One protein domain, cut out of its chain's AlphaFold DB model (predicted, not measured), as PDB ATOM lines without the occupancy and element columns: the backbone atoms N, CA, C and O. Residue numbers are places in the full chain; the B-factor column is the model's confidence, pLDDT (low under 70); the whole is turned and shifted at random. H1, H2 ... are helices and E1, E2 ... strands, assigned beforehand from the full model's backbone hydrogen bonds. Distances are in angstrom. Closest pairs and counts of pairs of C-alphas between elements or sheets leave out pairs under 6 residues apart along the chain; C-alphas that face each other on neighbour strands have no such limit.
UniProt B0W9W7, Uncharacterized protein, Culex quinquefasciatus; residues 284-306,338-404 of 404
ATOM      1  N   LEU A 284     649.714 408.907 480.797       66.94
ATOM      2  CA  LEU A 284     648.507 409.380 480.114       66.94
ATOM      3  C   LEU A 284     648.160 410.829 480.514       66.94
ATOM      4  O   LEU A 284     647.690 411.602 479.685       66.94
ATOM      5  N   ASN A 285     648.470 411.215 481.754       72.50
ATOM      6  CA  ASN A 285     648.295 412.576 482.260       72.50
ATOM      7  C   ASN A 285     649.165 413.608 481.525       72.50
ATOM      8  O   ASN A 285     648.710 414.724 481.272       72.50
ATOM      9  N   GLU A 286     650.395 413.251 481.153       73.62
ATOM     10  CA  GLU A 286     651.290 414.131 480.395       73.62
ATOM     11  C   GLU A 286     650.788 414.287 478.953       73.62
ATOM     12  O   GLU A 286     650.673 415.406 478.456       73.62
ATOM     13  N   LEU A 287     650.355 413.184 478.327       70.06
ATOM     14  CA  LEU A 287     649.719 413.212 477.004       70.06
ATOM     15  C   LEU A 287     648.439 414.056 476.993       70.06
ATOM     16  O   LEU A 287     648.190 414.782 476.034       70.06
ATOM     17  N   MET A 288     647.611 413.968 478.037       74.25
ATOM     18  CA  MET A 288     646.413 414.803 478.184       74.25
ATOM     19  C   MET A 288     646.761 416.283 478.353       74.25
ATOM     20  O   MET A 288     646.146 417.123 477.702       74.25
ATOM     21  N   THR A 289     647.763 416.601 479.174       81.19
ATOM     22  CA  THR A 289     648.211 417.988 479.393       81.19
ATOM     23  C   THR A 289     648.757 418.598 478.100       81.19
ATOM     24  O   THR A 289     648.483 419.755 477.778       81.19
ATOM     25  N   GLU A 290     649.490 417.812 477.313       70.50
ATOM     26  CA  GLU A 290     650.019 418.259 476.029       70.50
ATOM     27  C   GLU A 290     648.921 418.380 474.960       70.50
ATOM     28  O   GLU A 290     648.889 419.367 474.220       70.50
ATOM     29  N   ALA A 291     647.965 417.445 474.918       71.44
ATOM     30  CA  ALA A 291     646.777 417.561 474.070       71.44
ATOM     31  C   ALA A 291     645.960 418.818 474.413       71.44
ATOM     32  O   ALA A 291     645.513 419.531 473.513       71.44
ATOM     33  N   GLU A 292     645.829 419.150 475.700       78.94
ATOM     34  CA  GLU A 292     645.216 420.397 476.158       78.94
ATOM     35  C   GLU A 292     645.977 421.625 475.669       78.94
ATOM     36  O   GLU A 292     645.375 422.546 475.106       78.94
ATOM     37  N   ARG A 293     647.302 421.646 475.838       81.12
ATOM     38  CA  ARG A 293     648.140 422.754 475.371       81.12
ATOM     39  C   ARG A 293     647.984 422.970 473.865       81.12
ATOM     40  O   ARG A 293     647.807 424.107 473.427       81.12
ATOM     41  N   LEU A 294     648.012 421.897 473.077       77.88
ATOM     42  CA  LEU A 294     647.878 421.955 471.621       77.88
ATOM     43  C   LEU A 294     646.483 422.404 471.185       77.88
ATOM     44  O   LEU A 294     646.370 423.258 470.303       77.88
ATOM     45  N   ALA A 295     645.429 421.920 471.844       75.75
ATOM     46  CA  ALA A 295     644.067 422.370 471.582       75.75
ATOM     47  C   ALA A 295     643.903 423.865 471.898       75.75
ATOM     48  O   ALA A 295     643.315 424.593 471.099       75.75
ATOM     49  N   LYS A 296     644.476 424.364 473.006       80.12
ATOM     50  CA  LYS A 296     644.450 425.800 473.344       80.12
ATOM     51  C   LYS A 296     645.161 426.646 472.294       80.12
ATOM     52  O   LYS A 296     644.625 427.668 471.872       80.12
ATOM     53  N   VAL A 297     646.341 426.217 471.845       79.06
ATOM     54  CA  VAL A 297     647.100 426.919 470.798       79.06
ATOM     55  C   VAL A 297     646.319 426.945 469.481       79.06
ATOM     56  O   VAL A 297     646.240 427.988 468.835       79.06
ATOM     57  N   GLN A 298     645.687 425.837 469.089       74.38
ATOM     58  CA  GLN A 298     644.858 425.807 467.882       74.38
ATOM     59  C   GLN A 298     643.610 426.691 468.003       74.38
ATOM     60  O   GLN A 298     643.313 427.444 467.078       74.38
ATOM     61  N   ALA A 299     642.928 426.680 469.151       68.94
ATOM     62  CA  ALA A 299     641.780 427.552 469.408       68.94
ATOM     63  C   ALA A 299     642.153 429.047 469.368       68.94
ATOM     64  O   ALA A 299     641.366 429.876 468.906       68.94
ATOM     65  N   GLN A 300     643.357 429.409 469.825       72.62
ATOM     66  CA  GLN A 300     643.875 430.774 469.701       72.62
ATOM     67  C   GLN A 300     644.140 431.141 468.238       72.62
ATOM     68  O   GLN A 300     643.722 432.208 467.788       72.62
ATOM     69  N   ASN A 301     644.775 430.247 467.478       63.84
ATOM     70  CA  ASN A 301     645.137 430.518 466.090       63.84
ATOM     71  C   ASN A 301     643.939 430.520 465.127       63.84
ATOM     72  O   ASN A 301     644.005 431.188 464.096       63.84
ATOM     73  N   ALA A 302     642.835 429.849 465.472       58.84
ATOM     74  CA  ALA A 302     641.589 429.895 464.703       58.84
ATOM     75  C   ALA A 302     641.035 431.328 464.549       58.84
ATOM     76  O   ALA A 302     640.382 431.628 463.559       58.84
ATOM     77  N   HIS A 303     641.355 432.240 465.479       55.81
ATOM     78  CA  HIS A 303     640.891 433.631 465.439       55.81
ATOM     79  C   HIS A 303     641.647 434.531 464.453       55.81
ATOM     80  O   HIS A 303     641.115 435.558 464.049       55.81
ATOM     81  N   ASN A 304     642.881 434.174 464.084       52.50
ATOM     82  CA  ASN A 304     643.784 435.082 463.369       52.50
ATOM     83  C   ASN A 304     644.011 434.701 461.901       52.50
ATOM     84  O   ASN A 304     644.901 435.268 461.275       52.50
ATOM     85  N   GLY A 305     643.287 433.712 461.358       46.12
ATOM     86  CA  GLY A 305     643.438 433.287 459.956       46.12
ATOM     87  C   GLY A 305     644.859 432.839 459.569       46.12
ATOM     88  O   GLY A 305     645.148 432.634 458.395       46.12
ATOM     89  N   ALA A 306     645.761 432.680 460.540       42.66
ATOM     90  CA  ALA A 306     647.191 432.534 460.321       42.66
ATOM     91  C   ALA A 306     647.724 431.377 461.165       42.66
ATOM     92  O   ALA A 306     648.379 431.560 462.190       42.66
ATOM     93  N   ARG A 338     626.422 443.421 459.126       64.81
ATOM     94  CA  ARG A 338     626.489 442.063 459.660       64.81
ATOM     95  C   ARG A 338     627.518 441.291 458.856       64.81
ATOM     96  O   ARG A 338     627.274 441.011 457.687       64.81
ATOM     97  N   THR A 339     628.644 440.940 459.464       70.50
ATOM     98  CA  THR A 339     629.617 440.039 458.831       70.50
ATOM     99  C   THR A 339     629.591 438.688 459.531       70.50
ATOM    100  O   THR A 339     629.386 438.614 460.742       70.50
ATOM    101  N   LYS A 340     629.735 437.608 458.761       79.56
ATOM    102  CA  LYS A 340     629.890 436.240 459.262       79.56
ATOM    103  C   LYS A 340     631.133 435.655 458.605       79.56
ATOM    104  O   LYS A 340     631.214 435.645 457.379       79.56
ATOM    105  N   SER A 341     632.076 435.180 459.401       68.25
ATOM    106  CA  SER A 341     633.270 434.483 458.939       68.25
ATOM    107  C   SER A 341     633.373 433.114 459.602       68.25
ATOM    108  O   SER A 341     632.861 432.880 460.698       68.25
ATOM    109  N   TRP A 342     634.005 432.193 458.883       75.12
ATOM    110  CA  TRP A 342     634.301 430.845 459.340       75.12
ATOM    111  C   TRP A 342     635.780 430.578 459.118       75.12
ATOM    112  O   TRP A 342     636.328 430.972 458.089       75.12
ATOM    113  N   SER A 343     636.423 429.888 460.049       68.56
ATOM    114  CA  SER A 343     637.819 429.486 459.914       68.56
ATOM    115  C   SER A 343     637.998 428.062 460.410       68.56
ATOM    116  O   SER A 343     637.352 427.650 461.366       68.56
ATOM    117  N   SER A 344     638.865 427.299 459.747       72.94
ATOM    118  CA  SER A 344     639.251 425.957 460.176       72.94
ATOM    119  C   SER A 344     640.747 425.751 459.962       72.94
ATOM    120  O   SER A 344     641.313 426.231 458.977       72.94
ATOM    121  N   SER A 345     641.392 425.052 460.892       71.06
ATOM    122  CA  SER A 345     642.789 424.649 460.808       71.06
ATOM    123  C   SER A 345     642.948 423.178 461.165       71.06
ATOM    124  O   SER A 345     642.173 422.588 461.918       71.06
ATOM    125  N   SER A 346     643.961 422.542 460.586       73.25
ATOM    126  CA  SER A 346     644.340 421.171 460.913       73.25
ATOM    127  C   SER A 346     645.847 421.022 460.779       73.25
ATOM    128  O   SER A 346     646.449 421.529 459.828       73.25
ATOM    129  N   LYS A 347     646.456 420.337 461.743       79.25
ATOM    130  CA  LYS A 347     647.888 420.078 461.808       79.25
ATOM    131  C   LYS A 347     648.123 418.624 462.181       79.25
ATOM    132  O   LYS A 347     647.628 418.161 463.202       79.25
ATOM    133  N   TRP A 348     648.899 417.936 461.355       79.12
ATOM    134  CA  TRP A 348     649.337 416.569 461.586       79.12
ATOM    135  C   TRP A 348     650.855 416.565 461.785       79.12
ATOM    136  O   TRP A 348     651.569 417.330 461.132       79.12
ATOM    137  N   ALA A 349     651.351 415.732 462.694       75.00
ATOM    138  CA  ALA A 349     652.777 415.466 462.841       75.00
ATOM    139  C   ALA A 349     652.982 414.042 463.354       75.00
ATOM    140  O   ALA A 349     652.300 413.627 464.284       75.00
ATOM    141  N   SER A 350     653.933 413.312 462.784       83.31
ATOM    142  CA  SER A 350     654.309 411.971 463.235       83.31
ATOM    143  C   SER A 350     655.823 411.791 463.198       83.31
ATOM    144  O   SER A 350     656.538 412.555 462.545       83.31
ATOM    145  N   GLY A 351     656.325 410.795 463.921       79.81
ATOM    146  CA  GLY A 351     657.737 410.445 463.914       79.81
ATOM    147  C   GLY A 351     658.056 409.222 464.761       79.81
ATOM    148  O   GLY A 351     657.175 408.559 465.309       79.81
ATOM    149  N   GLN A 352     659.346 408.908 464.836       84.00
ATOM    150  CA  GLN A 352     659.873 407.773 465.584       84.00
ATOM    151  C   GLN A 352     661.030 408.230 466.475       84.00
ATOM    152  O   GLN A 352     661.843 409.057 466.063       84.00
ATOM    153  N   LYS A 353     661.107 407.689 467.693       77.12
ATOM    154  CA  LYS A 353     662.197 407.920 468.652       77.12
ATOM    155  C   LYS A 353     662.669 406.594 469.235       77.12
ATOM    156  O   LYS A 353     661.872 405.678 469.388       77.12
ATOM    157  N   TYR A 354     663.945 406.478 469.584       79.62
ATOM    158  CA  TYR A 354     664.403 405.346 470.390       79.62
ATOM    159  C   TYR A 354     664.018 405.592 471.852       79.62
ATOM    160  O   TYR A 354     664.276 406.672 472.380       79.62
ATOM    161  N   GLY A 355     663.355 404.622 472.479       75.38
ATOM    162  CA  GLY A 355     663.113 404.615 473.916       75.38
ATOM    163  C   GLY A 355     664.375 404.252 474.700       75.38
ATOM    164  O   GLY A 355     665.351 403.757 474.137       75.38
ATOM    165  N   ASP A 356     664.335 404.456 476.016       74.38
ATOM    166  CA  ASP A 356     665.415 404.063 476.940       74.38
ATOM    167  C   ASP A 356     665.715 402.561 476.925       74.38
ATOM    168  O   ASP A 356     666.807 402.125 477.277       74.38
ATOM    169  N   ASP A 357     664.743 401.762 476.494       80.06
ATOM    170  CA  ASP A 357     664.862 400.325 476.273       80.06
ATOM    171  C   ASP A 357     665.521 399.972 474.926       80.06
ATOM    172  O   ASP A 357     665.606 398.797 474.564       80.06
ATOM    173  N   GLY A 358     665.966 400.977 474.164       78.94
ATOM    174  CA  GLY A 358     666.559 400.830 472.838       78.94
ATOM    175  C   GLY A 358     665.557 400.462 471.742       78.94
ATOM    176  O   GLY A 358     665.962 400.252 470.597       78.94
ATOM    177  N   LYS A 359     664.256 400.378 472.053       82.69
ATOM    178  CA  LYS A 359     663.216 400.048 471.072       82.69
ATOM    179  C   LYS A 359     662.729 401.298 470.357       82.69
ATOM    180  O   LYS A 359     662.692 402.387 470.923       82.69
ATOM    181  N   VAL A 360     662.340 401.141 469.096       81.00
ATOM    182  CA  VAL A 360     661.720 402.226 468.327       81.00
ATOM    183  C   VAL A 360     660.300 402.446 468.847       81.00
ATOM    184  O   VAL A 360     659.481 401.534 468.795       81.00
ATOM    185  N   LYS A 361     660.018 403.659 469.318       81.81
ATOM    186  CA  LYS A 361     658.694 404.156 469.698       81.81
ATOM    187  C   LYS A 361     658.170 405.095 468.624       81.81
ATOM    188  O   LYS A 361     658.917 405.914 468.087       81.81
ATOM    189  N   SER A 362     656.883 404.978 468.328       81.06
ATOM    190  CA  SER A 362     656.196 405.806 467.335       81.06
ATOM    191  C   SER A 362     655.392 406.881 468.045       81.06
ATOM    192  O   SER A 362     654.707 406.565 469.013       81.06
ATOM    193  N   TYR A 363     655.423 408.111 467.540       82.56
ATOM    194  CA  TYR A 363     654.515 409.163 467.979       82.56
ATOM    195  C   TYR A 363     653.737 409.731 466.791       82.56
ATOM    196  O   TYR A 363     654.256 409.845 465.678       82.56
ATOM    197  N   SER A 364     652.489 410.112 467.033       83.50
ATOM    198  CA  SER A 364     651.629 410.801 466.077       83.50
ATOM    199  C   SER A 364     650.786 411.839 466.810       83.50
ATOM    200  O   SER A 364     650.438 411.679 467.972       83.50
ATOM    201  N   SER A 365     650.478 412.944 466.151       84.31
ATOM    202  CA  SER A 365     649.618 413.993 466.678       84.31
ATOM    203  C   SER A 365     648.766 414.576 465.558       84.31
ATOM    204  O   SER A 365     649.241 414.795 464.440       84.31
ATOM    205  N   LEU A 366     647.498 414.817 465.868       84.44
ATOM    206  CA  LEU A 366     646.524 415.439 464.989       84.44
ATOM    207  C   LEU A 366     645.764 416.491 465.785       84.44
ATOM    208  O   LEU A 366     645.023 416.152 466.702       84.44
ATOM    209  N   SER A 367     645.909 417.755 465.413       82.50
ATOM    210  CA  SER A 367     645.173 418.856 466.023       82.50
ATOM    211  C   SER A 367     644.322 419.568 464.986       82.50
ATOM    212  O   SER A 367     644.842 420.033 463.974       82.50
ATOM    213  N   THR A 368     643.027 419.684 465.241       82.38
ATOM    214  CA  THR A 368     642.049 420.395 464.420       82.38
ATOM    215  C   THR A 368     641.452 421.555 465.208       82.38
ATOM    216  O   THR A 368     641.311 421.480 466.427       82.38
ATOM    217  N   ALA A 369     641.107 422.645 464.534       83.38
ATOM    218  CA  ALA A 369     640.285 423.700 465.106       83.38
ATOM    219  C   ALA A 369     639.328 424.287 464.077       83.38
ATOM    220  O   ALA A 369     639.547 424.213 462.867       83.38
ATOM    221  N   GLU A 370     638.254 424.866 464.586       79.12
ATOM    222  CA  GLU A 370     637.255 425.603 463.835       79.12
ATOM    223  C   GLU A 370     636.746 426.786 464.658       79.12
ATOM    224  O   GLU A 370     636.748 426.765 465.891       79.12
ATOM    225  N   SER A 371     636.317 427.843 463.982       81.06
ATOM    226  CA  SER A 371     635.671 428.979 464.622       81.06
ATOM    227  C   SER A 371     634.659 429.637 463.704       81.06
ATOM    228  O   SER A 371     634.900 429.788 462.506       81.06
ATOM    229  N   GLU A 372     633.575 430.111 464.305       81.25
ATOM    230  CA  GLU A 372     632.578 430.967 463.678       81.25
ATOM    231  C   GLU A 372     632.609 432.338 464.349       81.25
ATOM    232  O   GLU A 372     632.624 432.438 465.574       81.25
ATOM    233  N   GLN A 373     632.591 433.407 463.558       83.06
ATOM    234  CA  GLN A 373     632.522 434.765 464.076       83.06
ATOM    235  C   GLN A 373     631.441 435.552 463.343       83.06
ATOM    236  O   GLN A 373     631.430 435.653 462.121       83.06
ATOM    237  N   HIS A 374     630.555 436.166 464.115       80.50
ATOM    238  CA  HIS A 374     629.582 437.145 463.664       80.50
ATOM    239  C   HIS A 374     629.971 438.510 464.198       80.50
ATOM    240  O   HIS A 374     630.215 438.655 465.391       80.50
ATOM    241  N   ASN A 375     629.964 439.525 463.348       79.31
ATOM    242  CA  ASN A 375     629.946 440.911 463.781       79.31
ATOM    243  C   ASN A 375     628.527 441.440 463.591       79.31
ATOM    244  O   ASN A 375     628.052 441.523 462.463       79.31
ATOM    245  N   ILE A 376     627.838 441.766 464.682       77.94
ATOM    246  CA  ILE A 376     626.524 442.404 464.652       77.94
ATOM    247  C   ILE A 376     626.672 443.757 465.330       77.94
ATOM    248  O   ILE A 376     626.794 443.846 466.551       77.94
ATOM    249  N   ASN A 377     626.643 444.826 464.536       80.69
ATOM    250  CA  ASN A 377     626.659 446.206 465.032       80.69
ATOM    251  C   ASN A 377     627.918 446.515 465.869       80.69
ATOM    252  O   ASN A 377     627.832 447.172 466.905       80.69
ATOM    253  N   GLY A 378     629.075 445.982 465.465       75.06
ATOM    254  CA  GLY A 378     630.340 446.111 466.192       75.06
ATOM    255  C   GLY A 378     630.534 445.091 467.319       75.06
ATOM    256  O   GLY A 378     631.617 445.029 467.897       75.06
ATOM    257  N   LYS A 379     629.525 444.268 467.637       79.19
ATOM    258  CA  LYS A 379     629.648 443.185 468.622       79.19
ATOM    259  C   LYS A 379     630.071 441.898 467.924       79.19
ATOM    260  O   LYS A 379     629.317 441.365 467.111       79.19
ATOM    261  N   LYS A 380     631.262 441.401 468.269       78.44
ATOM    262  CA  LYS A 380     631.753 440.090 467.835       78.44
ATOM    263  C   LYS A 380     631.171 438.994 468.737       78.44
ATOM    264  O   LYS A 380     631.327 439.065 469.952       78.44
ATOM    265  N   THR A 381     630.502 438.010 468.151       81.44
ATOM    266  CA  THR A 381     629.925 436.836 468.832       81.44
ATOM    267  C   THR A 381     630.174 435.593 467.994       81.44
ATOM    268  O   THR A 381     630.154 435.705 466.773       81.44
ATOM    269  N   GLY A 382     630.321 434.415 468.586       84.44
ATOM    270  CA  GLY A 382     630.467 433.165 467.839       84.44
ATOM    271  C   GLY A 382     631.416 432.217 468.551       84.44
ATOM    272  O   GLY A 382     632.041 432.605 469.527       84.44
ATOM    273  N   TYR A 383     631.515 430.981 468.086       84.56
ATOM    274  CA  TYR A 383     632.180 429.930 468.845       84.56
ATOM    275  C   TYR A 383     633.580 429.604 468.318       84.56
ATOM    276  O   TYR A 383     633.944 429.911 467.180       84.56
ATOM    277  N   LYS A 384     634.358 428.907 469.145       85.88
ATOM    278  CA  LYS A 384     635.610 428.250 468.769       85.88
ATOM    279  C   LYS A 384     635.599 426.826 469.291       85.88
ATOM    280  O   LYS A 384     635.206 426.587 470.432       85.88
ATOM    281  N   ALA A 385     636.063 425.897 468.476       84.19
ATOM    282  CA  ALA A 385     636.293 424.525 468.879       84.19
ATOM    283  C   ALA A 385     637.688 424.085 468.437       84.19
ATOM    284  O   ALA A 385     638.168 424.465 467.372       84.19
ATOM    285  N   ALA A 386     638.362 423.296 469.265       86.56
ATOM    286  CA  ALA A 386     639.646 422.705 468.924       86.56
ATOM    287  C   ALA A 386     639.754 421.309 469.519       86.56
ATOM    288  O   ALA A 386     639.432 421.114 470.685       86.56
ATOM    289  N   THR A 387     640.234 420.348 468.741       86.00
ATOM    290  CA  THR A 387     640.484 418.976 469.182       86.00
ATOM    291  C   THR A 387     641.928 418.611 468.890       86.00
ATOM    292  O   THR A 387     642.427 418.882 467.807       86.00
ATOM    293  N   SER A 388     642.625 418.010 469.846       84.50
ATOM    294  CA  SER A 388     643.967 417.462 469.655       84.50
ATOM    295  C   SER A 388     644.010 416.015 470.103       84.50
ATOM    296  O   SER A 388     643.617 415.702 471.222       84.50
ATOM    297  N   THR A 389     644.515 415.156 469.231       85.06
ATOM    298  CA  THR A 389     644.748 413.738 469.467       85.06
ATOM    299  C   THR A 389     646.247 413.493 469.426       85.06
ATOM    300  O   THR A 389     646.902 413.871 468.457       85.06
ATOM    301  N   LEU A 390     646.790 412.875 470.467       85.19
ATOM    302  CA  LEU A 390     648.175 412.431 470.550       85.19
ATOM    303  C   LEU A 390     648.198 410.918 470.685       85.19
ATOM    304  O   LEU A 390     647.455 410.343 471.471       85.19
ATOM    305  N   GLU A 391     649.089 410.296 469.938       83.62
ATOM    306  CA  GLU A 391     649.413 408.887 470.008       83.62
ATOM    307  C   GLU A 391     650.902 408.754 470.339       83.62
ATOM    308  O   GLU A 391     651.742 409.364 469.678       83.62
ATOM    309  N   ASP A 392     651.231 407.959 471.352       82.44
ATOM    310  CA  ASP A 392     652.604 407.561 471.666       82.44
ATOM    311  C   ASP A 392     652.617 406.072 472.019       82.44
ATOM    312  O   ASP A 392     651.978 405.639 472.980       82.44
ATOM    313  N   ASP A 393     653.321 405.287 471.204       78.62
ATOM    314  CA  ASP A 393     653.536 403.849 471.401       78.62
ATOM    315  C   ASP A 393     652.228 403.052 471.620       78.62
ATOM    316  O   ASP A 393     652.099 402.229 472.528       78.62
ATOM    317  N   GLY A 394     651.207 403.354 470.807       77.56
ATOM    318  CA  GLY A 394     649.883 402.724 470.860       77.56
ATOM    319  C   GLY A 394     648.952 403.250 471.962       77.56
ATOM    320  O   GLY A 394     647.794 402.829 472.029       77.56
ATOM    321  N   LYS A 395     649.405 404.180 472.812       82.31
ATOM    322  CA  LYS A 395     648.532 404.916 473.737       82.31
ATOM    323  C   LYS A 395     648.004 406.164 473.050       82.31
ATOM    324  O   LYS A 395     648.788 406.948 472.527       82.31
ATOM    325  N   VAL A 396     646.692 406.375 473.108       85.69
ATOM    326  CA  VAL A 396     646.024 407.523 472.487       85.69
ATOM    327  C   VAL A 396     645.393 408.403 473.562       85.69
ATOM    328  O   VAL A 396     644.726 407.903 474.467       85.69
ATOM    329  N   SER A 397     645.590 409.712 473.448       83.69
ATOM    330  CA  SER A 397     644.966 410.741 474.273       83.69
ATOM    331  C   SER A 397     644.307 411.776 473.373       83.69
ATOM    332  O   SER A 397     644.934 412.263 472.435       83.69
ATOM    333  N   THR A 398     643.058 412.130 473.665       87.75
ATOM    334  CA  THR A 398     642.303 413.128 472.902       87.75
ATOM    335  C   THR A 398     641.771 414.190 473.846       87.75
ATOM    336  O   THR A 398     641.193 413.869 474.883       87.75
ATOM    337  N   TYR A 399     641.927 415.455 473.468       86.50
ATOM    338  CA  TYR A 399     641.403 416.586 474.214       86.50
ATOM    339  C   TYR A 399     640.676 417.561 473.295       86.50
ATOM    340  O   TYR A 399     641.210 417.958 472.258       86.50
ATOM    341  N   SER A 400     639.474 417.969 473.701       88.00
ATOM    342  CA  SER A 400     638.615 418.876 472.942       88.00
ATOM    343  C   SER A 400     638.197 420.078 473.788       88.00
ATOM    344  O   SER A 400     637.760 419.930 474.926       88.00
ATOM    345  N   LEU A 401     638.289 421.271 473.206       86.06
ATOM    346  CA  LEU A 401     637.872 422.552 473.770       86.06
ATOM    347  C   LEU A 401     636.742 423.133 472.941       86.06
ATOM    348  O   LEU A 401     636.809 423.103 471.716       86.06
ATOM    349  N   HIS A 402     635.762 423.721 473.621       87.06
ATOM    350  CA  HIS A 402     634.671 424.470 473.010       87.06
ATOM    351  C   HIS A 402     634.479 425.757 473.812       87.06
ATOM    352  O   HIS A 402     634.291 425.703 475.029       87.06
ATOM    353  N   THR A 403     634.552 426.908 473.153       81.62
ATOM    354  CA  THR A 403     634.332 428.218 473.773       81.62
ATOM    355  C   THR A 403     633.286 429.000 472.981       81.62
ATOM    356  O   THR A 403     633.414 429.056 471.757       81.62
ATOM    357  N   PRO A 404     632.270 429.577 473.641       72.25
ATOM    358  CA  PRO A 404     631.260 430.414 472.998       72.25
ATOM    359  C   PRO A 404     631.738 431.838 472.689       72.25
ATOM    360  O   PRO A 404     632.863 432.207 473.112       72.25
TER     361      PRO A 404
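What this domain is: This is residues 284 to 306 and 338 to 404 of the 404 residues of an uncharacterized protein of Culex quinquefasciatus (UniProt B0W9W7). Picture a long, narrow, twisted sheet: the two long strands E1 and E2 form a hairpin that makes most of the length, and E3, E4 and E5 lie along the other side of E2 from E1. The single helix H1 packs slantwise on one face, over E4 and E5, and no named element covers the other face. The 90 printed residues hold one named helix and five named strands; along the chain H1 comes first and the five strands follow it, the sheet is branched, with E1 and E2, E2 and E3, E2 and E4, and E4 and E5 as its antiparallel neighbour pairs, and the class is mixed, helices and strands. The whole is loose, with a radius of gyration of the C-alphas of 16.5 A, and its C-alphas span 61 by 22 by 14 A, a rod.

How they stand to each other: Start with H1, residues 284 to 301, which is on the sheet at a height of 6.7 A. It lies over E4, residues 384 to 392, and E5, residues 395 to 403, and runs slantwise to the strands, at 37 degrees to E5 on the local plane. Its closest C-alphas to E4 are those of Ala 295 and Ala 386, 5.2 A apart; to E5, those of Ala 291 and Tyr 399, 5.5 A apart. In H1 every O i to N i+4 pair is within hydrogen-bond range. Next comes the hairpin of E1, residues 338 to 354, and E2, residues 360 to 376, antiparallel at 173 degrees; look for N 347 and O 367, 2.8 A apart. E3, residues 379 to 381, forms a hairpin with E2, with N 374 and O 381 at 2.7 A. E1, E2 and E3 are a meander, each strand the antiparallel neighbour of the one before. E3 runs on into E4 across a break of 2 residues, at 37 degrees. The pairing is staggered: on the other side of E2 from E1, E3 lies beside residues 373 to 376 and E4 beside residues 362 to 371, with N 368 and O 387 at 2.8 A. E4 and E5 form a hairpin, with N 388 and O 399 at 2.8 A; E1 and E5 are apart.

Where its parts are: Find C-alpha 284 at (648.507, 409.380, 480.114), where H1 begins; it measures 25.6 A. E1 starts at C-alpha 338, (626.489, 442.063, 459.660), and measures 53.9 A; E2 returns over 53.5 A. After the short E3, 6.4 A, E4 measures 26.9 A and E5 27.3 A, ending at C-alpha 403, (634.332, 428.218, 473.773).

The domain as a whole: The C-alphas of Gly 358 and Asn 377, the two farthest apart, are 60.9 A from each other. Residues 307 to 337 are not printed, and C-alphas 306 and 338 stand 22.8 A apart across this cut. Of the links that are printed whole, E1 to E2, E2 to E3, E3 to E4 and E4 to E5 are tight. The mean pLDDT of the printed part is 77.5; look for values under 70 at residues 284, 299, 301 to 306, 338, 341 and 343.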